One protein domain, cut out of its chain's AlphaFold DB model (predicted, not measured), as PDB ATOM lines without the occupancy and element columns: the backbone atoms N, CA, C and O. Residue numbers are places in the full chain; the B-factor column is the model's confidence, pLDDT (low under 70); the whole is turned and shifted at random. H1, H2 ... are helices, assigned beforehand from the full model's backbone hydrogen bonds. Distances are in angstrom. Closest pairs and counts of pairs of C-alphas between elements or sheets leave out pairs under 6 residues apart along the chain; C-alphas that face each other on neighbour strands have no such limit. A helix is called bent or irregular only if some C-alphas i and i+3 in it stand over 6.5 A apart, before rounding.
ATOM      1  N   GLU A  66      30.685  69.509  46.594       70.56
ATOM      2  CA  GLU A  66      30.459  70.143  47.899       70.56
ATOM      3  C   GLU A  66      31.510  71.223  48.228       70.56
ATOM      4  O   GLU A  66      31.195  72.200  48.911       70.56
ATOM      5  N   ASP A  67      32.725  71.122  47.676       69.75
ATOM      6  CA  ASP A  67      33.769  72.133  47.859       69.75
ATOM      7  C   ASP A  67      33.450  73.426  47.116       69.75
ATOM      8  O   ASP A  67      33.813  74.505  47.575       69.75
ATOM      9  N   ILE A  68      32.700  73.369  46.013       70.00
ATOM     10  CA  ILE A  68      32.199  74.599  45.397       70.00
ATOM     11  C   ILE A  68      31.088  75.208  46.248       70.00
ATOM     12  O   ILE A  68      31.078  76.424  46.426       70.00
ATOM     13  N   GLY A  69      30.267  74.397  46.918       72.38
ATOM     14  CA  GLY A  69      29.347  74.880  47.953       72.38
ATOM     15  C   GLY A  69      30.045  75.680  49.059       72.38
ATOM     16  O   GLY A  69      29.503  76.675  49.540       72.38
ATOM     17  N   SER A  70      31.285  75.327  49.409       73.31
ATOM     18  CA  SER A  70      32.080  76.111  50.363       73.31
ATOM     19  C   SER A  70      32.516  77.485  49.820       73.31
ATOM     20  O   SER A  70      32.592  78.446  50.585       73.31
ATOM     21  N   LEU A  71      32.702  77.630  48.499       69.81
ATOM     22  CA  LEU A  71      32.941  78.927  47.848       69.81
ATOM     23  C   LEU A  71      31.685  79.806  47.856       69.81
ATOM     24  O   LEU A  71      31.780  81.003  48.118       69.81
ATOM     25  N   PHE A  72      30.506  79.223  47.633       74.69
ATOM     26  CA  PHE A  72      29.222  79.929  47.741       74.69
ATOM     27  C   PHE A  72      28.949  80.419  49.170       74.69
ATOM     28  O   PHE A  72      28.504  81.554  49.361       74.69
ATOM     29  N   ALA A  73      29.285  79.597  50.170       74.25
ATOM     30  CA  ALA A  73      29.253  79.974  51.582       74.25
ATOM     31  C   ALA A  73      30.220  81.124  51.896       74.25
ATOM     32  O   ALA A  73      29.840  82.102  52.541       74.25
ATOM     33  N   PHE A  74      31.447  81.047  51.380       73.69
ATOM     34  CA  PHE A  74      32.454  82.094  51.533       73.69
ATOM     35  C   PHE A  74      32.020  83.429  50.907       73.69
ATOM     36  O   PHE A  74      32.138  84.477  51.541       73.69
ATOM     37  N   LEU A  75      31.464  83.390  49.693       73.31
ATOM     38  CA  LEU A  75      30.954  84.560  48.971       73.31
ATOM     39  C   LEU A  75      29.596  85.059  49.497       73.31
ATOM     40  O   LEU A  75      29.095  86.072  49.016       73.31
ATOM     41  N   ARG A  76      29.007  84.371  50.490       77.94
ATOM     42  CA  ARG A  76      27.703  84.686  51.104       77.94
ATOM     43  C   ARG A  76      26.568  84.824  50.085       77.94
ATOM     44  O   ARG A  76      25.689  85.674  50.215       77.94
ATOM     45  N   VAL A  77      26.575  83.970  49.067       73.56
ATOM     46  CA  VAL A  77      25.574  83.983  47.995       73.56
ATOM     47  C   VAL A  77      24.257  83.424  48.530       73.56
ATOM     48  O   VAL A  77      24.182  82.258  48.909       73.56
ATOM     49  N   SER A  78      23.195  84.226  48.570       78.56
ATOM     50  CA  SER A  78      21.868  83.759  48.996       78.56
ATOM     51  C   SER A  78      21.188  82.933  47.888       78.56
ATOM     52  O   SER A  78      21.248  83.350  46.734       78.56
ATOM     53  N   PRO A  79      20.529  81.789  48.181       78.19
ATOM     54  CA  PRO A  79      20.355  81.128  49.485       78.19
ATOM     55  C   PRO A  79      21.461  80.103  49.829       78.19
ATOM     56  O   PRO A  79      21.410  79.456  50.876       78.19
ATOM     57  N   PHE A  80      22.465  79.943  48.965       79.12
ATOM     58  CA  PHE A  80      23.520  78.920  49.039       79.12
ATOM     59  C   PHE A  80      24.658  79.208  50.024       79.12
ATOM     60  O   PHE A  80      25.624  78.454  50.107       79.12
ATOM     61  N   GLN A  81      24.513  80.256  50.829       78.56
ATOM     62  CA  GLN A  81      25.390  80.569  51.950       78.56
ATOM     63  C   GLN A  81      25.447  79.438  52.994       78.56
ATOM     64  O   GLN A  81      26.436  79.293  53.708       78.56
ATOM     65  N   SER A  82      24.401  78.608  53.053       85.44
ATOM     66  CA  SER A  82      24.393  77.366  53.822       85.44
ATOM     67  C   SER A  82      24.750  76.173  52.936       85.44
ATOM     68  O   SER A  82      24.034  75.843  51.987       85.44
ATOM     69  N   LEU A  83      25.805  75.453  53.321       76.38
ATOM     70  CA  LEU A  83      26.213  74.186  52.704       76.38
ATOM     71  C   LEU A  83      25.081  73.148  52.678       76.38
ATOM     72  O   LEU A  83      24.994  72.370  51.733       76.38
ATOM     73  N   GLY A  84      24.173  73.157  53.661       81.44
ATOM     74  CA  GLY A  84      23.013  72.258  53.677       81.44
ATOM     75  C   GLY A  84      22.018  72.551  52.550       81.44
ATOM     76  O   GLY A  84      21.460  71.628  51.958       81.44
ATOM     77  N   VAL A  85      21.842  73.829  52.205       83.06
ATOM     78  CA  VAL A  85      20.992  74.266  51.088       83.06
ATOM     79  C   VAL A  85      21.658  73.917  49.758       83.06
ATOM     80  O   VAL A  85      21.017  73.315  48.898       83.06
ATOM     81  N   PHE A  86      22.958  74.190  49.615       82.25
ATOM     82  CA  PHE A  86      23.729  73.793  48.431       82.25
ATOM     83  C   PHE A  86      23.682  72.279  48.205       82.25
ATOM     84  O   PHE A  86      23.422  71.807  47.101       82.25
ATOM     85  N   ARG A  87      23.842  71.495  49.272       82.44
ATOM     86  CA  ARG A  87      23.788  70.038  49.192       82.44
ATOM     87  C   ARG A  87      22.410  69.535  48.769       82.44
ATOM     88  O   ARG A  87      22.324  68.686  47.893       82.44
ATOM     89  N   LYS A  88      21.338  70.087  49.343       83.94
ATOM     90  CA  LYS A  88      19.953  69.688  49.047       83.94
ATOM     91  C   LYS A  88      19.537  69.978  47.603       83.94
ATOM     92  O   LYS A  88      18.829  69.168  47.016       83.94
ATOM     93  N   PHE A  89      19.926  71.130  47.064       80.25
ATOM     94  CA  PHE A  89      19.419  71.606  45.774       80.25
ATOM     95  C   PHE A  89      20.392  71.419  44.609       80.25
ATOM     96  O   PHE A  89      19.943  71.395  43.469       80.25
ATOM     97  N   ILE A  90      21.692  71.257  44.879       77.69
ATOM     98  CA  ILE A  90      22.723  71.099  43.845       77.69
ATOM     99  C   ILE A  90      23.414  69.743  43.998       77.69
ATOM    100  O   ILE A  90      23.255  68.897  43.127       77.69
ATOM    101  N   ALA A  91      24.112  69.470  45.108       78.12
ATOM    102  CA  ALA A  91      24.975  68.279  45.187       78.12
ATOM    103  C   ALA A  91      24.213  66.935  45.168       78.12
ATOM    104  O   ALA A  91      24.599  66.021  44.449       78.12
ATOM    105  N   VAL A  92      23.113  66.805  45.916       80.00
ATOM    106  CA  VAL A  92      22.322  65.559  45.974       80.00
ATOM    107  C   VAL A  92      21.589  65.282  44.654       80.00
ATOM    108  O   VAL A  92      21.734  64.181  44.124       80.00
ATOM    109  N   PRO A  93      20.860  66.245  44.051       78.00
ATOM    110  CA  PRO A  93      20.211  66.016  42.757       78.00
ATOM    111  C   PRO A  93      21.198  65.723  41.620       78.00
ATOM    112  O   PRO A  93      20.831  65.088  40.633       78.00
ATOM    113  N   PHE A  94      22.446  66.171  41.759       70.12
ATOM    114  CA  PHE A  94      23.521  65.912  40.813       70.12
ATOM    115  C   PHE A  94      23.982  64.441  40.810       70.12
ATOM    116  O   PHE A  94      24.227  63.860  39.741       70.12
ATOM    117  N   ASP A  95      24.047  63.822  41.991       68.25
ATOM    118  CA  ASP A  95      24.426  62.416  42.168       68.25
ATOM    119  C   ASP A  95      23.260  61.444  41.883       68.25
ATOM    120  O   ASP A  95      23.480  60.302  41.470       68.25
ATOM    121  N   GLU A  96      22.006  61.896  42.001       67.25
ATOM    122  CA  GLU A  96      20.796  61.079  41.825       67.25
ATOM    123  C   GLU A  96      20.305  60.971  40.364       67.25
ATOM    124  O   GLU A  96      19.239  61.456  39.991       67.25
ATOM    125  N   GLY A  97      21.042  60.249  39.519       60.22
ATOM    126  CA  GLY A  97      20.554  59.804  38.205       60.22
ATOM    127  C   GLY A  97      20.279  60.910  37.165       60.22
ATOM    128  O   GLY A  97      20.286  62.110  37.423       60.22
ATOM    129  N   GLU A  98      20.044  60.501  35.918       58.50
ATOM    130  CA  GLU A  98      20.119  61.405  34.756       58.50
ATOM    131  C   GLU A  98      18.982  62.446  34.691       58.50
ATOM    132  O   GLU A  98      19.176  63.555  34.192       58.50
ATOM    133  N   LYS A  99      17.795  62.122  35.230       68.00
ATOM    134  CA  LYS A  99      16.624  63.018  35.217       68.00
ATOM    135  C   LYS A  99      16.707  64.139  36.258       68.00
ATOM    136  O   LYS A  99      16.399  65.275  35.915       68.00
ATOM    137  N   ARG A 100      17.122  63.854  37.503       68.56
ATOM    138  CA  ARG A 100      17.280  64.900  38.536       68.56
ATOM    139  C   ARG A 100      18.526  65.742  38.314       68.56
ATOM    140  O   ARG A 100      18.476  66.939  38.576       68.56
ATOM    141  N   ARG A 101      19.582  65.166  37.735       66.62
ATOM    142  CA  ARG A 101      20.785  65.920  37.379       66.62
ATOM    143  C   ARG A 101      20.476  67.092  36.446       66.62
ATOM    144  O   ARG A 101      20.920  68.199  36.714       66.62
ATOM    145  N   LYS A 102      19.656  66.887  35.408       64.06
ATOM    146  CA  LYS A 102      19.243  67.975  34.501       64.06
ATOM    147  C   LYS A 102      18.499  69.110  35.214       64.06
ATOM    148  O   LYS A 102      18.696  70.262  34.866       64.06
ATOM    149  N   ILE A 103      17.699  68.781  36.231       70.44
ATOM    150  CA  ILE A 103      16.937  69.757  37.028       70.44
ATOM    151  C   ILE A 103      17.865  70.592  37.931       70.44
ATOM    152  O   ILE A 103      17.546  71.734  38.241       70.44
ATOM    153  N   ALA A 104      19.008  70.037  38.351       69.00
ATOM    154  CA  ALA A 104      19.996  70.729  39.183       69.00
ATOM    155  C   ALA A 104      20.985  71.577  38.374       69.00
ATOM    156  O   ALA A 104      21.458  72.594  38.872       69.00
ATOM    157  N   ILE A 105      21.311  71.138  37.155       69.06
ATOM    158  CA  ILE A 105      22.308  71.780  36.298       69.06
ATOM    159  C   ILE A 105      21.847  73.177  35.889       69.06
ATOM    160  O   ILE A 105      22.529  74.136  36.204       69.06
ATOM    161  N   GLU A 106      20.667  73.323  35.290       70.31
ATOM    162  CA  GLU A 106      20.233  74.598  34.699       70.31
ATOM    163  C   GLU A 106      20.194  75.780  35.706       70.31
ATOM    164  O   GLU A 106      20.736  76.848  35.405       70.31
ATOM    165  N   PRO A 107      19.680  75.626  36.948       70.19
ATOM    166  CA  PRO A 107      19.789  76.673  37.968       70.19
ATOM    167  C   PRO A 107      21.224  76.917  38.447       70.19
ATOM    168  O   PRO A 107      21.563  78.035  38.834       70.19
ATOM    169  N   PHE A 108      22.060  75.876  38.457       75.31
ATOM    170  CA  PHE A 108      23.453  75.959  38.883       75.31
ATOM    171  C   PHE A 108      24.319  76.710  37.862       75.31
ATOM    172  O   PHE A 108      25.090  77.585  38.260       75.31
ATOM    173  N   THR A 109      24.081  76.482  36.571       70.44
ATOM    174  CA  THR A 109      24.631  77.236  35.437       70.44
ATOM    175  C   THR A 109      24.353  78.711  35.553       70.44
ATOM    176  O   THR A 109      25.268  79.528  35.541       70.44
ATOM    177  N   HIS A 110      23.088  79.074  35.747       71.50
ATOM    178  CA  HIS A 110      22.704  80.473  35.888       71.50
ATOM    179  C   HIS A 110      23.351  81.136  37.106       71.50
ATOM    180  O   HIS A 110      23.750  82.302  37.050       71.50
ATOM    181  N   LEU A 111      23.498  80.388  38.200       72.81
ATOM    182  CA  LEU A 111      24.177  80.857  39.397       72.81
ATOM    183  C   LEU A 111      25.673  81.096  39.131       72.81
ATOM    184  O   LEU A 111      26.201  82.141  39.516       72.81
ATOM    185  N   LEU A 112      26.347  80.177  38.434       70.00
ATOM    186  CA  LEU A 112      27.748  80.328  38.053       70.00
ATOM    187  C   LEU A 112      27.956  81.447  37.035       70.00
ATOM    188  O   LEU A 112      28.850  82.258  37.250       70.00
ATOM    189  N   ASP A 113      27.122  81.569  36.006       63.66
ATOM    190  CA  ASP A 113      27.182  82.652  35.015       63.66
ATOM    191  C   ASP A 113      27.023  84.038  35.660       63.66
ATOM    192  O   ASP A 113      27.664  85.003  35.241       63.66
ATOM    193  N   SER A 114      26.212  84.145  36.718       68.12
ATOM    194  CA  SER A 114      26.013  85.408  37.444       68.12
ATOM    195  C   SER A 114      27.197  85.812  38.337       68.12
ATOM    196  O   SER A 114      27.363  86.993  38.645       68.12
ATOM    197  N   LEU A 115      28.033  84.854  38.749       64.81
ATOM    198  CA  LEU A 115      29.127  85.066  39.707       64.81
ATOM    199  C   LEU A 115      30.519  84.914  39.085       64.81
ATOM    200  O   LEU A 115      31.500  85.431  39.621       64.81
ATOM    201  N   CYS A 116      30.622  84.204  37.965       53.47
ATOM    202  CA  CYS A 116      31.869  83.864  37.300       53.47
ATOM    203  C   CYS A 116      31.953  84.570  35.946       53.47
ATOM    204  O   CYS A 116      31.211  84.275  35.015       53.47
TER     205      CYS A 116
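This is residues 66 to 116 of the 435 residues of the protein "P-loop containing nucleoside triphosphate hydrolase protein" of Massariosphaeria phaeospora (UniProt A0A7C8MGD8). The longest helix, H3, and H2 meet near the tight turn at Glu 96 and open out from it as a V, while H1 lies side by side with H2, making a helical hairpin with it, and stays clear of H3. H3 has a kink partway along and makes the longer arm of the V. The printed part has 51 residues with three named helices, H1, H2 and H3 along the chain, and no named strand; the class is all helix. The whole is compact, with a radius of gyration of the C-alphas of 10.4 A, and spans 29 by 21 by 16 A.

H3, residues 97 to 115, touches H2, residues 83 to 95, with its residues 100 to 108 alone. The closest C-alphas of the two are those of Phe 94 and Arg 101, 4.4 A apart. H2 and H3 run opposite ways at a steep tilt of 48 degrees. H1, residues 66 to 74, touches H2, and their closest C-alphas are those of Gly 69 and Leu 83, 5.7 A apart. H1 and H2 run opposite ways at a shallow tilt of 30 degrees and form a helical hairpin. H1 and H3 are apart. In H1 every O i to N i+4 pair is within hydrogen-bond range; in H2 7 of 9 are, and in H3 11 of 15.

H3 runs from C-alpha 97 at (20.554, 59.804, 38.205) to C-alpha 115 at (29.127, 85.066, 39.707), a length of 26.7 A. It has a kink of 35 degrees near residue 104, and it is neither bent nor irregular, but only just: C-alphas 103 and 106 are 6.3 A apart. H2, from Leu 83 to Asp 95, measures 15.9 A and is only just irregular, with C-alphas 89 and 92 6.7 A apart. H1, from Glu 66 to Phe 74, measures 12.6 A and begins at C-alpha 66, (30.459, 70.143, 47.899).

The two C-alphas farthest apart are those of Phe 74 and Lys 99, 29.7 A, and the first and last printed C-alphas, of Glu 66 and Cys 116, are 17.4 A apart. The printed part has no cut. The link from H2 to H3 is tight, with 1 residue, and the link from H1 to H2 is short, with 8 residues. The mean pLDDT of the printed part is 72.7. It is under 70 in 16 residues: 67, 71, 95 to 102, 104 to 105 and 113 to 116. The mean pLDDT of H3 is 68.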